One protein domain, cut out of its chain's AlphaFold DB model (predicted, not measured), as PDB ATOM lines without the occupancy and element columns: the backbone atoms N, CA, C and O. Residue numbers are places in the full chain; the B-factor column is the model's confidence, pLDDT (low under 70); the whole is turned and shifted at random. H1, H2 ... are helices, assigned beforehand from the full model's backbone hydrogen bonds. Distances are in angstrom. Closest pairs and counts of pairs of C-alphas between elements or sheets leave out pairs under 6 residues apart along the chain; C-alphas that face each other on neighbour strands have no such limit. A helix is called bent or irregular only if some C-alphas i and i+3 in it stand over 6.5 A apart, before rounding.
ATOM      1  N   PHE A 602     -47.430   3.655  49.599       97.06
ATOM      2  CA  PHE A 602     -46.486   3.249  48.563       97.06
ATOM      3  C   PHE A 602     -45.961   4.449  47.755       97.06
ATOM      4  O   PHE A 602     -44.748   4.618  47.600       97.06
ATOM      5  N   ALA A 603     -46.860   5.274  47.215       96.81
ATOM      6  CA  ALA A 603     -46.524   6.279  46.213       96.81
ATOM      7  C   ALA A 603     -45.657   7.416  46.773       96.81
ATOM      8  O   ALA A 603     -44.652   7.775  46.154       96.81
ATOM      9  N   ALA A 604     -45.999   7.947  47.952       96.06
ATOM     10  CA  ALA A 604     -45.303   9.101  48.519       96.06
ATOM     11  C   ALA A 604     -43.834   8.796  48.882       96.06
ATOM     12  O   ALA A 604     -42.949   9.534  48.433       96.06
ATOM     13  N   PRO A 605     -43.502   7.692  49.588       97.06
ATOM     14  CA  PRO A 605     -42.101   7.339  49.814       97.06
ATOM     15  C   PRO A 605     -41.350   7.049  48.518       97.06
ATOM     16  O   PRO A 605     -40.185   7.425  48.384       97.06
ATOM     17  N   ARG A 606     -42.003   6.407  47.539       97.00
ATOM     18  CA  ARG A 606     -41.362   6.081  46.263       97.00
ATOM     19  C   ARG A 606     -40.928   7.334  45.510       97.00
ATOM     20  O   ARG A 606     -39.815   7.371  44.978       97.00
ATOM     21  N   GLU A 607     -41.796   8.336  45.458       95.62
ATOM     22  CA  GLU A 607     -41.520   9.628  44.836       95.62
ATOM     23  C   GLU A 607     -40.434  10.400  45.603       95.62
ATOM     24  O   GLU A 607     -39.480  10.893  44.997       95.62
ATOM     25  N   ALA A 608     -40.506  10.444  46.937       95.38
ATOM     26  CA  ALA A 608     -39.490  11.091  47.767       95.38
ATOM     27  C   ALA A 608     -38.099  10.453  47.584       95.38
ATOM     28  O   ALA A 608     -37.103  11.170  47.445       95.38
ATOM     29  N   LEU A 609     -38.027   9.118  47.485       94.44
ATOM     30  CA  LEU A 609     -36.791   8.408  47.141       94.44
ATOM     31  C   LEU A 609     -36.278   8.786  45.759       94.44
ATOM     32  O   LEU A 609     -35.081   8.987  45.606       94.44
ATOM     33  N   TRP A 610     -37.154   8.924  44.764       93.38
ATOM     34  CA  TRP A 610     -36.750   9.358  43.425       93.38
ATOM     35  C   TRP A 610     -36.133  10.763  43.423       93.38
ATOM     36  O   TRP A 610     -35.134  11.008  42.750       93.38
ATOM     37  N   ARG A 611     -36.681  11.675  44.236       91.38
ATOM     38  CA  ARG A 611     -36.163  13.043  44.403       91.38
ATOM     39  C   ARG A 611     -34.896  13.136  45.262       91.38
ATOM     40  O   ARG A 611     -34.288  14.201  45.326       91.38
ATOM     41  N   GLY A 612     -34.506  12.061  45.947       91.75
ATOM     42  CA  GLY A 612     -33.375  12.040  46.885       91.75
ATOM     43  C   GLY A 612     -33.709  12.564  48.278       91.75
ATOM     44  O   GLY A 612     -32.816  12.723  49.109       91.75
ATOM     45  N   ALA A 613     -34.989  12.797  48.566       93.94
ATOM     46  CA  ALA A 613     -35.481  13.266  49.853       93.94
ATOM     47  C   ALA A 613     -35.643  12.087  50.833       93.94
ATOM     48  O   ALA A 613     -36.747  11.725  51.227       93.94
ATOM     49  N   CYS A 614     -34.530  11.465  51.232       93.50
ATOM     50  CA  CYS A 614     -34.544  10.223  52.020       93.50
ATOM     51  C   CYS A 614     -35.273  10.364  53.370       93.50
ATOM     52  O   CYS A 614     -35.990   9.455  53.779       93.50
ATOM     53  N   ALA A 615     -35.137  11.511  54.043       94.88
ATOM     54  CA  ALA A 615     -35.848  11.779  55.295       94.88
ATOM     55  C   ALA A 615     -37.370  11.908  55.090       94.88
ATOM     56  O   ALA A 615     -38.140  11.398  55.898       94.88
ATOM     57  N   GLU A 616     -37.799  12.544  53.994       96.44
ATOM     58  CA  GLU A 616     -39.213  12.640  53.601       96.44
ATOM     59  C   GLU A 616     -39.770  11.250  53.265       96.44
ATOM     60  O   GLU A 616     -40.864  10.902  53.702       96.44
ATOM     61  N   ALA A 617     -38.982  10.419  52.573       96.44
ATOM     62  CA  ALA A 617     -39.367   9.055  52.234       96.44
ATOM     63  C   ALA A 617     -39.601   8.181  53.472       96.44
ATOM     64  O   ALA A 617     -40.626   7.512  53.555       96.44
ATOM     65  N   VAL A 618     -38.683   8.208  54.445       96.69
ATOM     66  CA  VAL A 618     -38.843   7.470  55.710       96.69
ATOM     67  C   VAL A 618     -40.038   7.995  56.507       96.69
ATOM     68  O   VAL A 618     -40.780   7.199  57.070       96.69
ATOM     69  N   ALA A 619     -40.259   9.314  56.537       96.19
ATOM     70  CA  ALA A 619     -41.378   9.914  57.266       96.19
ATOM     71  C   ALA A 619     -42.752   9.576  56.659       96.19
ATOM     72  O   ALA A 619     -43.730   9.464  57.393       96.19
ATOM     73  N   ALA A 620     -42.830   9.423  55.335       94.38
ATOM     74  CA  ALA A 620     -44.055   9.042  54.635       94.38
ATOM     75  C   ALA A 620     -44.303   7.522  54.621       94.38
ATOM     76  O   ALA A 620     -45.406   7.087  54.293       94.38
ATOM     77  N   ALA A 621     -43.283   6.710  54.917       95.12
ATOM     78  CA  ALA A 621     -43.365   5.260  54.853       95.12
ATOM     79  C   ALA A 621     -44.060   4.669  56.086       95.12
ATOM     80  O   ALA A 621     -43.886   5.128  57.215       95.12
ATOM     81  N   VAL A 622     -44.794   3.576  55.873       94.06
ATOM     82  CA  VAL A 622     -45.192   2.692  56.976       94.06
ATOM     83  C   VAL A 622     -43.946   2.096  57.627       94.06
ATOM     84  O   VAL A 622     -42.950   1.875  56.948       94.06
ATOM     85  N   ASN A 623     -43.996   1.803  58.929       93.94
ATOM     86  CA  ASN A 623     -42.928   1.069  59.609       93.94
ATOM     87  C   ASN A 623     -43.334  -0.409  59.763       93.94
ATOM     88  O   ASN A 623     -44.090  -0.720  60.685       93.94
ATOM     89  N   PRO A 624     -42.814  -1.335  58.931       92.25
ATOM     90  CA  PRO A 624     -43.192  -2.748  58.977       92.25
ATOM     91  C   PRO A 624     -42.861  -3.427  60.308       92.25
ATOM     92  O   PRO A 624     -43.513  -4.391  60.684       92.25
ATOM     93  N   THR A 625     -41.857  -2.932  61.042       93.81
ATOM     94  CA  THR A 625     -41.462  -3.512  62.337       93.81
ATOM     95  C   THR A 625     -42.371  -3.086  63.489       93.81
ATOM     96  O   THR A 625     -42.359  -3.716  64.544       93.81
ATOM     97  N   ALA A 626     -43.155  -2.022  63.293       93.75
ATOM     98  CA  ALA A 626     -44.153  -1.546  64.247       93.75
ATOM     99  C   ALA A 626     -45.555  -2.133  63.989       93.75
ATOM    100  O   ALA A 626     -46.461  -1.916  64.792       93.75
ATOM    101  N   LEU A 627     -45.740  -2.851  62.877       91.19
ATOM    102  CA  LEU A 627     -46.984  -3.527  62.517       91.19
ATOM    103  C   LEU A 627     -46.960  -4.992  62.992       91.19
ATOM    104  O   LEU A 627     -45.878  -5.543  63.220       91.19
ATOM    105  N   PRO A 628     -48.126  -5.650  63.146       93.12
ATOM    106  CA  PRO A 628     -48.169  -7.095  63.351       93.12
ATOM    107  C   PRO A 628     -47.439  -7.833  62.222       93.12
ATOM    108  O   PRO A 628     -47.309  -7.311  61.114       93.12
ATOM    109  N   ALA A 629     -46.983  -9.058  62.492       93.19
ATOM    110  CA  ALA A 629     -46.382  -9.889  61.453       93.19
ATOM    111  C   ALA A 629     -47.338 -10.030  60.255       93.19
ATOM    112  O   ALA A 629     -48.556 -10.028  60.426       93.19
ATOM    113  N   TRP A 630     -46.787 -10.143  59.041       93.56
ATOM    114  CA  TRP A 630     -47.574 -10.157  57.802       93.56
ATOM    115  C   TRP A 630     -48.721 -11.177  57.836       93.56
ATOM    116  O   TRP A 630     -49.838 -10.865  57.462       93.56
ATOM    117  N   ASP A 631     -48.485 -12.380  58.344       90.19
ATOM    118  CA  ASP A 631     -49.481 -13.453  58.452       90.19
ATOM    119  C   ASP A 631     -50.536 -13.242  59.556       90.19
ATOM    120  O   ASP A 631     -51.466 -14.037  59.681       90.19
ATOM    121  N   GLN A 632     -50.402 -12.184  60.358       88.81
ATOM    122  CA  GLN A 632     -51.268 -11.858  61.495       88.81
ATOM    123  C   GLN A 632     -52.055 -10.556  61.301       88.81
ATOM    124  O   GLN A 632     -52.897 -10.222  62.136       88.81
ATOM    125  N   ALA A 633     -51.775  -9.802  60.237       85.44
ATOM    126  CA  ALA A 633     -52.447  -8.547  59.924       85.44
ATOM    127  C   ALA A 633     -53.464  -8.734  58.785       85.44
ATOM    128  O   ALA A 633     -53.205  -9.508  57.864       85.44
ATOM    129  N   PRO A 634     -54.601  -8.016  58.807       87.38
ATOM    130  CA  PRO A 634     -55.412  -7.848  57.613       87.38
ATOM    131  C   PRO A 634     -54.701  -6.914  56.626       87.38
ATOM    132  O   PRO A 634     -54.099  -5.923  57.039       87.38
ATOM    133  N   HIS A 635     -54.821  -7.195  55.330       91.12
ATOM    134  CA  HIS A 635     -54.143  -6.437  54.276       91.12
ATOM    135  C   HIS A 635     -55.100  -5.770  53.298       91.12
ATOM    136  O   HIS A 635     -56.205  -6.243  53.027       91.12
ATOM    137  N   GLN A 636     -54.630  -4.668  52.729       90.75
ATOM    138  CA  GLN A 636     -55.184  -3.993  51.564       90.75
ATOM    139  C   GLN A 636     -54.348  -4.304  50.313       90.75
ATOM    140  O   GLN A 636     -53.187  -4.709  50.390       90.75
ATOM    141  N   PHE A 637     -54.923  -4.073  49.127       91.25
ATOM    142  CA  PHE A 637     -54.332  -4.492  47.847       91.25
ATOM    143  C   PHE A 637     -52.931  -3.927  47.542       91.25
ATOM    144  O   PHE A 637     -52.245  -4.482  46.685       91.25
ATOM    145  N   TYR A 638     -52.495  -2.841  48.192       95.25
ATOM    146  CA  TYR A 638     -51.202  -2.202  47.907       95.25
ATOM    147  C   TYR A 638     -50.181  -2.321  49.048       95.25
ATOM    148  O   TYR A 638     -49.053  -1.846  48.901       95.25
ATOM    149  N   ASP A 639     -50.508  -3.016  50.142       95.50
ATOM    150  CA  ASP A 639     -49.654  -3.060  51.337       95.50
ATOM    151  C   ASP A 639     -48.298  -3.711  51.065       95.50
ATOM    152  O   ASP A 639     -47.276  -3.252  51.575       95.50
ATOM    153  N   ALA A 640     -48.245  -4.706  50.174       97.44
ATOM    154  CA  ALA A 640     -46.978  -5.327  49.799       97.44
ATOM    155  C   ALA A 640     -46.013  -4.337  49.122       97.44
ATOM    156  O   ALA A 640     -44.803  -4.383  49.355       97.44
ATOM    157  N   TYR A 641     -46.545  -3.408  48.319       98.25
ATOM    158  CA  TYR A 641     -45.760  -2.339  47.703       98.25
ATOM    159  C   TYR A 641     -45.266  -1.349  48.761       98.25
ATOM    160  O   TYR A 641     -44.090  -0.983  48.753       98.25
ATOM    161  N   ALA A 642     -46.145  -0.953  49.687       97.38
ATOM    162  CA  ALA A 642     -45.826  -0.018  50.762       97.38
ATOM    163  C   ALA A 642     -44.744  -0.571  51.703       97.38
ATOM    164  O   ALA A 642     -43.768   0.118  51.993       97.38
ATOM    165  N   TRP A 643     -44.844  -1.838  52.119       97.69
ATOM    166  CA  TRP A 643     -43.845  -2.480  52.982       97.69
ATOM    167  C   TRP A 643     -42.488  -2.620  52.287       97.69
ATOM    168  O   TRP A 643     -41.445  -2.379  52.898       97.69
ATOM    169  N   ALA A 644     -42.486  -2.977  51.000       98.44
ATOM    170  CA  ALA A 644     -41.252  -3.095  50.237       98.44
ATOM    171  C   ALA A 644     -40.560  -1.742  50.039       98.44
ATOM    172  O   ALA A 644     -39.351  -1.640  50.251       98.44
ATOM    173  N   VAL A 645     -41.316  -0.695  49.685       98.31
ATOM    174  CA  VAL A 645     -40.744   0.645  49.512       98.31
ATOM    175  C   VAL A 645     -40.276   1.238  50.844       98.31
ATOM    176  O   VAL A 645     -39.272   1.942  50.875       98.31
ATOM    177  N   ALA A 646     -40.955   0.922  51.952       98.12
ATOM    178  CA  ALA A 646     -40.543   1.320  53.294       98.12
ATOM    179  C   ALA A 646     -39.191   0.705  53.676       98.12
ATOM    180  O   ALA A 646     -38.287   1.406  54.137       98.12
ATOM    181  N   ALA A 647     -39.023  -0.599  53.437       98.38
ATOM    182  CA  ALA A 647     -37.755  -1.280  53.672       98.38
ATOM    183  C   ALA A 647     -36.636  -0.729  52.773       98.38
ATOM    184  O   ALA A 647     -35.513  -0.537  53.238       98.38
ATOM    185  N   GLU A 648     -36.940  -0.416  51.508       98.12
ATOM    186  CA  GLU A 648     -36.000   0.288  50.640       98.12
ATOM    187  C   GLU A 648     -35.630   1.660  51.214       98.12
ATOM    188  O   GLU A 648     -34.442   1.951  51.336       98.12
ATOM    189  N   ALA A 649     -36.607   2.471  51.630       98.00
ATOM    190  CA  ALA A 649     -36.365   3.801  52.178       98.00
ATOM    191  C   ALA A 649     -35.441   3.771  53.401       98.00
ATOM    192  O   ALA A 649     -34.501   4.566  53.470       98.00
ATOM    193  N   ALA A 650     -35.640   2.813  54.310       98.06
ATOM    194  CA  ALA A 650     -34.763   2.604  55.459       98.06
ATOM    195  C   ALA A 650     -33.317   2.279  55.042       98.06
ATOM    196  O   ALA A 650     -32.367   2.819  55.616       98.06
ATOM    197  N   VAL A 651     -33.137   1.436  54.015       98.00
ATOM    198  CA  VAL A 651     -31.809   1.110  53.467       98.00
ATOM    199  C   VAL A 651     -31.155   2.330  52.821       98.00
ATOM    200  O   VAL A 651     -29.985   2.594  53.091       98.00
ATOM    201  N   VAL A 652     -31.883   3.076  51.981       96.00
ATOM    202  CA  VAL A 652     -31.352   4.271  51.298       96.00
ATOM    203  C   VAL A 652     -30.935   5.336  52.305       96.00
ATOM    204  O   VAL A 652     -29.865   5.925  52.174       96.00
ATOM    205  N   ALA A 653     -31.760   5.559  53.329       96.06
ATOM    206  CA  ALA A 653     -31.493   6.523  54.389       96.06
ATOM    207  C   ALA A 653     -30.377   6.078  55.354       96.06
ATOM    208  O   ALA A 653     -29.943   6.875  56.184       96.06
ATOM    209  N   GLY A 654     -29.903   4.829  55.257       96.12
ATOM    210  CA  GLY A 654     -28.850   4.294  56.118       96.12
ATOM    211  C   GLY A 654     -29.286   4.115  57.573       96.12
ATOM    212  O   GLY A 654     -28.468   4.293  58.477       96.12
ATOM    213  N   LEU A 655     -30.562   3.793  57.815       96.69
ATOM    214  CA  LEU A 655     -31.063   3.590  59.173       96.69
ATOM    215  C   LEU A 655     -30.402   2.359  59.828       96.69
ATOM    216  O   LEU A 655     -30.252   1.326  59.167       96.69
ATOM    217  N   PRO A 656     -30.036   2.417  61.125       95.62
ATOM    218  CA  PRO A 656     -29.404   1.289  61.817       95.62
ATOM    219  C   PRO A 656     -30.246   0.004  61.829       95.62
ATOM    220  O   PRO A 656     -29.702  -1.100  61.833       95.62
ATOM    221  N   ASP A 657     -31.570   0.141  61.828       95.06
ATOM    222  CA  ASP A 657     -32.560  -0.935  61.875       95.06
ATOM    223  C   ASP A 657     -33.072  -1.367  60.489       95.06
ATOM    224  O   ASP A 657     -33.907  -2.268  60.400       95.06
ATOM    225  N   ALA A 658     -32.522  -0.831  59.392       97.44
ATOM    226  CA  ALA A 658     -32.885  -1.229  58.028       97.44
ATOM    227  C   ALA A 658     -32.873  -2.760  57.770       97.44
ATOM    228  O   ALA A 658     -33.767  -3.248  57.070       97.44
ATOM    229  N   PRO A 659     -31.950  -3.572  58.342       98.19
ATOM    230  CA  PRO A 659     -32.026  -5.032  58.223       98.19
ATOM    231  C   PRO A 659     -33.308  -5.640  58.813       98.19
ATOM    232  O   PRO A 659     -33.815  -6.624  58.275       98.19
ATOM    233  N   ALA A 660     -33.838  -5.070  59.900       97.75
ATOM    234  CA  ALA A 660     -35.077  -5.529  60.525       97.75
ATOM    235  C   ALA A 660     -36.300  -5.174  59.668       97.75
ATOM    236  O   ALA A 660     -37.195  -6.001  59.520       97.75
ATOM    237  N   TRP A 661     -36.300  -3.999  59.029       97.94
ATOM    238  CA  TRP A 661     -37.352  -3.599  58.087       97.94
ATOM    239  C   TRP A 661     -37.399  -4.528  56.869       97.94
ATOM    240  O   TRP A 661     -38.472  -4.989  56.488       97.94
ATOM    241  N   LEU A 662     -36.237  -4.877  56.300       97.94
ATOM    242  CA  LEU A 662     -36.144  -5.873  55.223       97.94
ATOM    243  C   LEU A 662     -36.676  -7.244  55.651       97.94
ATOM    244  O   LEU A 662     -37.396  -7.885  54.889       97.94
ATOM    245  N   ALA A 663     -36.328  -7.700  56.857       97.94
ATOM    246  CA  ALA A 663     -36.801  -8.980  57.378       97.94
ATOM    247  C   ALA A 663     -38.324  -8.983  57.588       97.94
ATOM    248  O   ALA A 663     -38.987  -9.947  57.206       97.94
ATOM    249  N   ALA A 664     -38.879  -7.894  58.128       97.00
ATOM    250  CA  ALA A 664     -40.316  -7.722  58.315       97.00
ATOM    251  C   ALA A 664     -41.079  -7.660  56.979       97.00
ATOM    252  O   ALA A 664     -42.163  -8.226  56.877       97.00
ATOM    253  N   ALA A 665     -40.503  -7.052  55.937       97.69
ATOM    254  CA  ALA A 665     -41.104  -6.972  54.603       97.69
ATOM    255  C   ALA A 665     -40.912  -8.229  53.733       97.69
ATOM    256  O   ALA A 665     -41.593  -8.385  52.720       97.69
ATOM    257  N   ALA A 666     -40.032  -9.160  54.111       97.88
ATOM    258  CA  ALA A 666     -39.753 -10.364  53.325       97.88
ATOM    259  C   ALA A 666     -40.995 -11.220  52.976       97.88
ATOM    260  O   ALA A 666     -41.049 -11.722  51.850       97.88
ATOM    261  N   PRO A 667     -41.999 -11.403  53.864       97.56
ATOM    262  CA  PRO A 667     -43.248 -12.080  53.515       97.56
ATOM    263  C   PRO A 667     -44.024 -11.410  52.378       97.56
ATOM    264  O   PRO A 667     -44.458 -12.112  51.470       97.56
ATOM    265  N   ALA A 668     -44.102 -10.076  52.354       96.00
ATOM    266  CA  ALA A 668     -44.753  -9.337  51.273       96.00
ATOM    267  C   ALA A 668     -44.120  -9.641  49.904       96.00
ATOM    268  O   ALA A 668     -44.812  -9.798  48.902       96.00
ATOM    269  N   GLY A 669     -42.791  -9.794  49.866       97.25
ATOM    270  CA  GLY A 669     -42.059 -10.181  48.658       97.25
ATOM    271  C   GLY A 669     -42.289 -11.624  48.195       97.25
ATOM    272  O   GLY A 669     -41.943 -11.947  47.061       97.25
ATOM    273  N   ARG A 670     -42.850 -12.510  49.027       96.94
ATOM    274  CA  ARG A 670     -43.264 -13.854  48.583       96.94
ATOM    275  C   ARG A 670     -44.611 -13.826  47.863       96.94
ATOM    276  O   ARG A 670     -44.818 -14.620  46.954       96.94
ATOM    277  N   GLU A 671     -45.468 -12.883  48.243       97.44
ATOM    278  CA  GLU A 671     -46.850 -12.762  47.766       97.44
ATOM    279  C   GLU A 671     -46.998 -11.774  46.603       97.44
ATOM    280  O   GLU A 671     -47.962 -11.842  45.845       97.44
ATOM    281  N   ASN A 672     -46.035 -10.860  46.432       98.19
ATOM    282  CA  ASN A 672     -46.084  -9.813  45.419       98.19
ATOM    283  C   ASN A 672     -44.766  -9.697  44.637       98.19
ATOM    284  O   ASN A 672     -43.713  -9.378  45.192       98.19
ATOM    285  N   ALA A 673     -44.832  -9.890  43.316       98.25
ATOM    286  CA  ALA A 673     -43.648  -9.893  42.455       98.25
ATOM    287  C   ALA A 673     -42.915  -8.537  42.362       98.25
ATOM    288  O   ALA A 673     -41.687  -8.519  42.245       98.25
ATOM    289  N   TRP A 674     -43.633  -7.411  42.450       98.56
ATOM    290  CA  TRP A 674     -43.030  -6.072  42.481       98.56
ATOM    291  C   TRP A 674     -42.285  -5.843  43.800       98.56
ATOM    292  O   TRP A 674     -41.119  -5.443  43.798       98.56
ATOM    293  N   ALA A 675     -42.915  -6.182  44.928       98.56
ATOM    294  CA  ALA A 675     -42.308  -6.118  46.255       98.56
ATOM    295  C   ALA A 675     -41.043  -6.982  46.326       98.56
ATOM    296  O   ALA A 675     -40.010  -6.549  46.831       98.56
ATOM    297  N   ALA A 676     -41.090  -8.180  45.740       98.62
ATOM    298  CA  ALA A 676     -39.961  -9.098  45.681       98.62
ATOM    299  C   ALA A 676     -38.740  -8.496  44.962       98.62
ATOM    300  O   ALA A 676     -37.605  -8.671  45.402       98.62
ATOM    301  N   ALA A 677     -38.965  -7.797  43.847       98.69
ATOM    302  CA  ALA A 677     -37.913  -7.128  43.087       98.69
ATOM    303  C   ALA A 677     -37.354  -5.902  43.831       98.69
ATOM    304  O   ALA A 677     -36.136  -5.708  43.879       98.69
ATOM    305  N   CYS A 678     -38.227  -5.126  44.482       98.75
ATOM    306  CA  CYS A 678     -37.847  -3.992  45.326       98.75
ATOM    307  C   CYS A 678     -36.971  -4.431  46.508       98.75
ATOM    308  O   CYS A 678     -35.897  -3.875  46.735       98.75
ATOM    309  N   LEU A 679     -37.365  -5.497  47.209       98.75
ATOM    310  CA  LEU A 679     -36.611  -6.041  48.338       98.75
ATOM    311  C   LEU A 679     -35.263  -6.634  47.910       98.75
ATOM    312  O   LEU A 679     -34.277  -6.455  48.623       98.75
ATOM    313  N   ALA A 680     -35.184  -7.279  46.738       98.62
ATOM    314  CA  ALA A 680     -33.911  -7.731  46.170       98.62
ATOM    315  C   ALA A 680     -32.969  -6.544  45.888       98.62
ATOM    316  O   ALA A 680     -31.794  -6.578  46.263       98.62
ATOM    317  N   ARG A 681     -33.497  -5.449  45.318       98.50
ATOM    318  CA  ARG A 681     -32.738  -4.207  45.106       98.50
ATOM    319  C   ARG A 681     -32.255  -3.613  46.427       98.50
ATOM    320  O   ARG A 681     -31.068  -3.321  46.565       98.50
ATOM    321  N   ALA A 682     -33.142  -3.470  47.407       98.44
ATOM    322  CA  ALA A 682     -32.811  -2.936  48.725       98.44
ATOM    323  C   ALA A 682     -31.765  -3.807  49.452       98.44
ATOM    324  O   ALA A 682     -30.799  -3.281  50.006       98.44
ATOM    325  N   HIS A 683     -31.874  -5.137  49.376       98.25
ATOM    326  CA  HIS A 683     -30.858  -6.053  49.899       98.25
ATOM    327  C   HIS A 683     -29.494  -5.841  49.224       98.25
ATOM    328  O   HIS A 683     -28.479  -5.698  49.912       98.25
ATOM    329  N   GLY A 684     -29.478  -5.760  47.890       98.00
ATOM    330  CA  GLY A 684     -28.274  -5.500  47.104       98.00
ATOM    331  C   GLY A 684     -27.585  -4.194  47.495       98.00
ATOM    332  O   GLY A 684     -26.368  -4.164  47.661       98.00
ATOM    333  N   ARG A 685     -28.351  -3.129  47.751       96.94
ATOM    334  CA  ARG A 685     -27.819  -1.850  48.247       96.94
ATOM    335  C   ARG A 685     -27.223  -1.966  49.647       96.94
ATOM    336  O   ARG A 685     -26.089  -1.538  49.859       96.94
ATOM    337  N   LEU A 686     -27.957  -2.573  50.582       97.44
ATOM    338  CA  LEU A 686     -27.526  -2.725  51.973       97.44
ATOM    339  C   LEU A 686     -26.220  -3.525  52.080       97.44
ATOM    340  O   LEU A 686     -25.340  -3.188  52.870       97.44
ATOM    341  N   ARG A 687     -26.099  -4.599  51.292       96.94
ATOM    342  CA  ARG A 687     -24.955  -5.524  51.331       96.94
ATOM    343  C   ARG A 687     -23.875  -5.224  50.297       96.94
ATOM    344  O   ARG A 687     -22.840  -5.882  50.319       96.94
ATOM    345  N   ARG A 688     -24.095  -4.235  49.422       95.50
ATOM    346  CA  ARG A 688     -23.277  -3.975  48.224       95.50
ATOM    347  C   ARG A 688     -23.133  -5.224  47.345       95.50
ATOM    348  O   ARG A 688     -22.073  -5.484  46.778       95.50
ATOM    349  N   ASP A 689     -24.209  -5.996  47.248       97.06
ATOM    350  CA  ASP A 689     -24.266  -7.242  46.494       97.06
ATOM    351  C   ASP A 689     -24.755  -6.986  45.061       97.06
ATOM    352  O   ASP A 689     -25.929  -6.722  44.801       97.06
ATOM    353  N   THR A 690     -23.827  -7.084  44.109       96.50
ATOM    354  CA  THR A 690     -24.116  -6.909  42.681       96.50
ATOM    355  C   THR A 690     -24.965  -8.054  42.115       96.50
ATOM    356  O   THR A 690     -25.690  -7.841  41.147       96.50
ATOM    357  N   ALA A 691     -24.898  -9.264  42.683       97.19
ATOM    358  CA  ALA A 691     -25.721 -10.386  42.234       97.19
ATOM    359  C   ALA A 691     -27.198 -10.142  42.568       97.19
ATOM    360  O   ALA A 691     -28.033 -10.231  41.670       97.19
ATOM    361  N   ALA A 692     -27.501  -9.709  43.797       97.19
ATOM    362  CA  ALA A 692     -28.855  -9.318  44.200       97.19
ATOM    363  C   ALA A 692     -29.421  -8.154  43.359       97.19
ATOM    364  O   ALA A 692     -30.599  -8.151  43.007       97.19
ATOM    365  N   LEU A 693     -28.585  -7.180  42.972       98.19
ATOM    366  CA  LEU A 693     -29.003  -6.098  42.068       98.19
ATOM    367  C   LEU A 693     -29.329  -6.601  40.650       98.19
ATOM    368  O   LEU A 693     -30.297  -6.135  40.053       98.19
ATOM    369  N   ARG A 694     -28.564  -7.560  40.108       98.06
ATOM    370  CA  ARG A 694     -28.888  -8.194  38.814       98.06
ATOM    371  C   ARG A 694     -30.160  -9.030  38.898       98.06
ATOM    372  O   ARG A 694     -31.003  -8.934  38.013       98.06
ATOM    373  N   GLU A 695     -30.342  -9.770  39.987       98.12
ATOM    374  CA  GLU A 695     -31.580 -10.504  40.249       98.12
ATOM    375  C   GLU A 695     -32.790  -9.557  40.286       98.12
ATOM    376  O   GLU A 695     -33.837  -9.855  39.708       98.12
ATOM    377  N   ALA A 696     -32.655  -8.387  40.917       98.56
ATOM    378  CA  ALA A 696     -33.699  -7.369  40.909       98.56
ATOM    379  C   ALA A 696     -34.021  -6.886  39.483       98.56
ATOM    380  O   ALA A 696     -35.197  -6.800  39.139       98.56
ATOM    381  N   VAL A 697     -33.012  -6.642  38.632       98.69
ATOM    382  CA  VAL A 697     -33.213  -6.298  37.207       98.69
ATOM    383  C   VAL A 697     -34.025  -7.372  36.481       98.69
ATOM    384  O   VAL A 697     -35.042  -7.043  35.873       98.69
ATOM    385  N   GLU A 698     -33.656  -8.648  36.607       98.44
ATOM    386  CA  GLU A 698     -34.393  -9.759  35.983       98.44
ATOM    387  C   GLU A 698     -35.841  -9.852  36.489       98.44
ATOM    388  O   GLU A 698     -36.765 -10.178  35.737       98.44
ATOM    389  N   ARG A 699     -36.068  -9.581  37.781       98.50
ATOM    390  CA  ARG A 699     -37.415  -9.541  38.365       98.50
ATOM    391  C   ARG A 699     -38.232  -8.374  37.799       98.50
ATOM    392  O   ARG A 699     -39.399  -8.582  37.470       98.50
ATOM    393  N   TRP A 700     -37.636  -7.190  37.629       98.56
ATOM    394  CA  TRP A 700     -38.301  -6.039  37.009       98.56
ATOM    395  C   TRP A 700     -38.662  -6.281  35.546       98.56
ATOM    396  O   TRP A 700     -39.766  -5.933  35.130       98.56
ATOM    397  N   GLU A 701     -37.768  -6.909  34.783       98.06
ATOM    398  CA  GLU A 701     -38.006  -7.283  33.384       98.06
ATOM    399  C   GLU A 701     -39.186  -8.246  33.249       98.06
ATOM    400  O   GLU A 701     -40.068  -8.023  32.421       98.06
ATOM    401  N   ARG A 702     -39.266  -9.263  34.117       97.81
ATOM    402  CA  ARG A 702     -40.365 -10.244  34.116       97.81
ATOM    403  C   ARG A 702     -41.748  -9.625  34.298       97.81
ATOM    404  O   ARG A 702     -42.709 -10.125  33.717       97.81
ATOM    405  N   ILE A 703     -41.859  -8.564  35.096       97.38
ATOM    406  CA  ILE A 703     -43.132  -7.859  35.315       97.38
ATOM    407  C   ILE A 703     -43.279  -6.599  34.452       97.38
ATOM    408  O   ILE A 703     -44.297  -5.920  34.539       97.38
ATOM    409  N   GLY A 704     -42.285  -6.277  33.618       97.38
ATOM    410  CA  GLY A 704     -42.303  -5.109  32.739       97.38
ATOM    411  C   GLY A 704     -42.207  -3.760  33.461       97.38
ATOM    412  O   GLY A 704     -42.669  -2.761  32.922       97.38
ATOM    413  N   ALA A 705     -41.636  -3.696  34.668       98.19
ATOM    414  CA  ALA A 705     -41.505  -2.458  35.447       98.19
ATOM    415  C   ALA A 705     -40.314  -1.606  34.966       98.19
ATOM    416  O   ALA A 705     -39.248  -1.579  35.586       98.19
ATOM    417  N   ARG A 706     -40.489  -0.905  33.839       97.94
ATOM    418  CA  ARG A 706     -39.409  -0.203  33.114       97.94
ATOM    419  C   ARG A 706     -38.697   0.865  33.945       97.94
ATOM    420  O   ARG A 706     -37.468   0.911  33.967       97.94
ATOM    421  N   HIS A 707     -39.460   1.681  34.673       97.50
ATOM    422  CA  HIS A 707     -38.905   2.724  35.540       97.50
ATOM    423  C   HIS A 707     -38.032   2.130  36.656       97.50
ATOM    424  O   HIS A 707     -36.899   2.558  36.870       97.50
ATOM    425  N   GLU A 708     -38.529   1.096  37.338       97.94
ATOM    426  CA  GLU A 708     -37.807   0.445  38.435       97.94
ATOM    427  C   GLU A 708     -36.569  -0.314  37.953       97.94
ATOM    428  O   GLU A 708     -35.522  -0.278  38.609       97.94
ATOM    429  N   ARG A 709     -36.649  -0.929  36.770       98.25
ATOM    430  CA  ARG A 709     -35.500  -1.525  36.084       98.25
ATOM    431  C   ARG A 709     -34.400  -0.491  35.851       98.25
ATOM    432  O   ARG A 709     -33.267  -0.720  36.271       98.25
ATOM    433  N   ALA A 710     -34.731   0.653  35.250       97.69
ATOM    434  CA  ALA A 710     -33.767   1.721  34.987       97.69
ATOM    435  C   ALA A 710     -33.139   2.265  36.282       97.69
ATOM    436  O   ALA A 710     -31.920   2.403  36.363       97.69
ATOM    437  N   CYS A 711     -33.946   2.473  37.331       95.81
ATOM    438  CA  CYS A 711     -33.448   2.862  38.656       95.81
ATOM    439  C   CYS A 711     -32.424   1.858  39.207       95.81
ATOM    440  O   CYS A 711     -31.429   2.245  39.809       95.81
ATOM    441  N   THR A 712     -32.652   0.563  38.986       97.62
ATOM    442  CA  THR A 712     -31.756  -0.503  39.456       97.62
ATOM    443  C   THR A 712     -30.462  -0.561  38.641       97.62
ATOM    444  O   THR A 712     -29.390  -0.763  39.205       97.62
ATOM    445  N   LEU A 713     -30.538  -0.336  37.325       97.31
ATOM    446  CA  LEU A 713     -29.375  -0.295  36.433       97.31
ATOM    447  C   LEU A 713     -28.404   0.845  36.771       97.31
ATOM    448  O   LEU A 713     -27.197   0.664  36.623       97.31
ATOM    449  N   LEU A 714     -28.895   1.980  37.284       95.19
ATOM    450  CA  LEU A 714     -28.037   3.071  37.775       95.19
ATOM    451  C   LEU A 714     -27.109   2.634  38.924       95.19
ATOM    452  O   LEU A 714     -26.035   3.209  39.086       95.19
ATOM    453  N   LEU A 715     -27.497   1.607  39.686       94.75
ATOM    454  CA  LEU A 715     -26.726   1.063  40.808       94.75
ATOM    455  C   LEU A 715     -25.682   0.023  40.366       94.75
ATOM    456  O   LEU A 715     -24.841  -0.389  41.167       94.75
ATOM    457  N   LEU A 716     -25.742  -0.438  39.112       95.44
ATOM    458  CA  LEU A 716     -24.870  -1.478  38.573       95.44
ATOM    459  C   LEU A 716     -23.700  -0.884  37.771       95.44
ATOM    460  O   LEU A 716     -23.890   0.042  36.974       95.44
ATOM    461  N   PRO A 717     -22.485  -1.458  37.880       91.56
ATOM    462  CA  PRO A 717     -21.374  -1.084  37.010       91.56
ATOM    463  C   PRO A 717     -21.733  -1.286  35.532       91.56
ATOM    464  O   PRO A 717     -22.096  -2.387  35.124       91.56
ATOM    465  N   GLY A 718     -21.624  -0.224  34.729       90.56
ATOM    466  CA  GLY A 718     -21.914  -0.257  33.289       90.56
ATOM    467  C   GLY A 718     -23.396  -0.144  32.903       90.56
ATOM    468  O   GLY A 718     -23.681  -0.034  31.715       90.56
ATOM    469  N   GLY A 719     -24.331  -0.105  33.861       92.38
ATOM    470  CA  GLY A 719     -25.773  -0.001  33.579       92.38
ATOM    471  C   GLY A 719     -26.272   1.417  33.269       92.38
ATOM    472  O   GLY A 719     -27.401   1.595  32.816       92.38
ATOM    473  N   ARG A 720     -25.436   2.442  33.485       93.75
ATOM    474  CA  ARG A 720     -25.834   3.857  33.410       93.75
ATOM    475  C   ARG A 720     -26.368   4.280  32.040       93.75
ATOM    476  O   ARG A 720     -27.423   4.895  31.987       93.75
ATOM    477  N   THR A 721     -25.673   3.947  30.954       95.31
ATOM    478  CA  THR A 721     -26.077   4.352  29.594       95.31
ATOM    479  C   THR A 721     -27.460   3.819  29.231       95.31
ATOM    480  O   THR A 721     -28.291   4.543  28.689       95.31
ATOM    481  N   GLU A 722     -27.720   2.554  29.558       95.94
ATOM    482  CA  GLU A 722     -29.013   1.921  29.311       95.94
ATOM    483  C   GLU A 722     -30.113   2.532  30.190       95.94
ATOM    484  O   GLU A 722     -31.198   2.837  29.698       95.94
ATOM    485  N   ALA A 723     -29.818   2.783  31.468       96.00
ATOM    486  CA  ALA A 723     -30.746   3.441  32.378       96.00
ATOM    487  C   ALA A 723     -31.119   4.860  31.920       96.00
ATOM    488  O   ALA A 723     -32.290   5.228  31.953       96.00
ATOM    489  N   GLU A 724     -30.140   5.656  31.482       95.88
ATOM    490  CA  GLU A 724     -30.351   7.017  30.978       95.88
ATOM    491  C   GLU A 724     -31.214   7.025  29.710       95.88
ATOM    492  O   GLU A 724     -32.116   7.855  29.590       95.88
ATOM    493  N   ALA A 725     -30.989   6.077  28.794       96.31
ATOM    494  CA  ALA A 725     -31.817   5.922  27.602       96.31
ATOM    495  C   ALA A 725     -33.274   5.583  27.963       96.31
ATOM    496  O   ALA A 725     -34.202   6.222  27.463       96.31
ATOM    497  N   GLU A 726     -33.476   4.623  28.869       96.44
ATOM    498  CA  GLU A 726     -34.802   4.207  29.333       96.44
ATOM    499  C   GLU A 726     -35.542   5.358  30.039       96.44
ATOM    500  O   GLU A 726     -36.677   5.680  29.686       96.44
ATOM    501  N   LEU A 727     -34.892   6.049  30.982       96.81
ATOM    502  CA  LEU A 727     -35.469   7.204  31.685       96.81
ATOM    503  C   LEU A 727     -35.776   8.370  30.739       96.81
ATOM    504  O   LEU A 727     -36.792   9.047  30.915       96.81
ATOM    505  N   GLY A 728     -34.951   8.565  29.707       96.25
ATOM    506  CA  GLY A 728     -35.201   9.530  28.639       96.25
ATOM    507  C   GLY A 728     -36.503   9.242  27.888       96.25
ATOM    508  O   GLY A 728     -37.315  10.149  27.707       96.25
ATOM    509  N   VAL A 729     -36.757   7.976  27.528       96.19
ATOM    510  CA  VAL A 729     -38.029   7.548  26.911       96.19
ATOM    511  C   VAL A 729     -39.213   7.789  27.854       96.19
ATOM    512  O   VAL A 729     -40.265   8.253  27.418       96.19
ATOM    513  N   LEU A 730     -39.036   7.536  29.153       96.31
ATOM    514  CA  LEU A 730     -40.062   7.757  30.179       96.31
ATOM    515  C   LEU A 730     -40.293   9.243  30.519       96.31
ATOM    516  O   LEU A 730     -41.311   9.576  31.141       96.31
ATOM    517  N   ARG A 731     -39.403  10.136  30.058       96.88
ATOM    518  CA  ARG A 731     -39.344  11.578  30.369       96.88
ATOM    519  C   ARG A 731     -39.096  11.871  31.851       96.88
ATOM    520  O   ARG A 731     -39.608  12.848  32.393       96.88
ATOM    521  N   CYS A 732     -38.314  11.021  32.501       94.62
ATOM    522  CA  CYS A 732     -37.916  11.182  33.894       94.62
ATOM    523  C   CYS A 732     -36.521  11.815  33.964       94.62
ATOM    524  O   CYS A 732     -35.586  11.351  33.312       94.62
ATOM    525  N   ALA A 733     -36.373  12.884  34.749       86.25
ATOM    526  CA  ALA A 733     -35.072  13.510  34.979       86.25
ATOM    527  C   ALA A 733     -34.172  12.590  35.813       86.25
ATOM    528  O   ALA A 733     -34.663  11.895  36.699       86.25
ATOM    529  N   LEU A 734     -32.860  12.594  35.560       83.38
ATOM    530  CA  LEU A 734     -31.944  11.761  36.337       83.38
ATOM    531  C   LEU A 734     -31.959  12.158  37.819       83.38
ATOM    532  O   LEU A 734     -31.921  13.355  38.127       83.38
ATOM    533  N   PRO A 735     -31.967  11.174  38.733       76.31
ATOM    534  CA  PRO A 735     -31.904  11.455  40.153       76.31
ATOM    535  C   PRO A 735     -30.529  12.044  40.523       76.31
ATOM    536  O   PRO A 735     -29.543  11.834  39.803       76.31
ATOM    537  N   PRO A 736     -30.432  12.775  41.649       75.12
ATOM    538  CA  PRO A 736     -29.157  13.223  42.205       75.12
ATOM    539  C   PRO A 736     -28.124  12.086  42.279       75.12
ATOM    540  O   PRO A 736     -28.461  10.966  42.645       75.12
ATOM    541  N   ALA A 737     -26.846  12.375  42.012       64.12
ATOM    542  CA  ALA A 737     -25.772  11.367  42.000       64.12
ATOM    543  C   ALA A 737     -25.519  10.665  43.356       64.12
ATOM    544  O   ALA A 737     -24.728   9.729  43.423       64.12
ATOM    545  N   SER A 738     -26.148  11.143  44.432       54.59
ATOM    546  CA  SER A 738     -26.067  10.596  45.790       54.59
ATOM    547  C   SER A 738     -27.049   9.449  46.073       54.59
ATOM    548  O   SER A 738     -27.051   8.952  47.198       54.59
ATOM    549  N   LEU A 739     -27.904   9.082  45.109       56.62
ATOM    550  CA  LEU A 739     -28.960   8.067  45.242       56.62
ATOM    551  C   LEU A 739     -28.578   6.679  44.741       56.62
ATOM    552  O   LEU A 739     -27.896   6.579  43.699       56.62
TER     553      LEU A 739
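AT A GLANCE: This is residues 602 to 739 of the 739 residues of an uncharacterized protein of Amycolatopsis rhizosphaerae (UniProt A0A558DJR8). What shape do the numbers draw? Six helices, the short H8 among them, lie side by side, nearly along one direction, in a curved row H1, H3, H6, H7, H8, H9 that is open on one side, with H3 and H6 nearest the middle. H2 and H4 pack on H3, the short H5 sits near one end of H3, the loop at residues 632 to 637 sticks out, and H9 lies far from the core at the other end of the long axis. What is it made of? The printed part has 138 residues with nine named helices, H1 to H9 in order along the chain, and no named strand; its class is all helix. How large is it? It is compact, with a radius of gyration of the C-alphas of 14.1 A and spans of 43 by 30 by 27 A.

HOW THE PARTS SIT: How do the first helices stand? H1, residues 602 to 611, and H2, residues 614 to 620, touch as a helical hairpin, opposite ways at a shallow tilt of 17 degrees, the closest C-alphas being those of Pro 605 and Ala 617, 4.0 A. H1 also touches H3, residues 639 to 652, the same way at a shallow tilt of 27 degrees; the closest C-alphas are those of Phe 602 and Ala 642, 4.0 A. H2 and H3 form a helical hairpin in which H2 touches residues 646 to 652 of H3 alone, the closest C-alphas being those of Val 618 and Ala 649, 5.7 A. Which helix is the hub? H3 is, touching H1, H2, H4 at residues 658 to 665, H5 at residues 668 to 671 and H6 at residues 673 to 687; H6 runs the same way at a shallow tilt of 15 degrees, the closest C-alphas being those of Glu 648 and Ala 682, 4.9 A. H3 and H4 form a helical hairpin at a shallow tilt of 10 degrees, with the closest C-alphas, those of Ala 650 and Ala 658, 5.0 A apart. H5 touches residues 639 to 644 of H3 alone, touches H6 only at the corner, and meets H4 only through their link. What follows H6? H6 and H7, residues 690 to 703, form a helical hairpin at a shallow tilt of 14 degrees, the closest C-alphas being those of Ala 677 and Ala 696, 4.7 A. H7 and H8, residues 706 to 713, form another at 10 degrees, closest at the C-alphas of Trp 700 and Arg 709, 5.4 A. H8 and H9, residues 720 to 730, form the last at 18 degrees, closest at the C-alphas of Ala 710 and Ala 723, 4.3 A. Are the helix backbones complete? Every O i to N i+4 pair is within hydrogen-bond range in H1, H2, H3, H4, H6, H7, H8 and H9, while H5 is too short for such a pair.

IN THESE COORDINATES: Where does the first helix begin? H1 begins at C-alpha 602, (-46.486, 3.249, 48.563), and measures 14.8 A; it is neither bent nor irregular, but only just: C-alphas 602 and 605 are 6.1 A apart. Which helices are long? From first to last C-alpha H6 measures 21.1 A, H7 20.4 A, H3 19.7 A and H9 15.1 A. Where does the last helix end? H9 ends at C-alpha 730, (-40.062, 7.757, 30.179).

THE WHOLE: How far does it reach? The two C-alphas farthest apart, those of Gln 632 and Thr 721, are 43.8 A apart. Is anything cut or long? The printed part has no cut; the link from H2 to H3, 18 residues, is long, and the link from H8 to H9 is short but not tight. Where is the model unsure? Residues 737 to 739, the last being the chain's last residue, are under 70 in pLDDT, against a mean of 94.8 for the printed part.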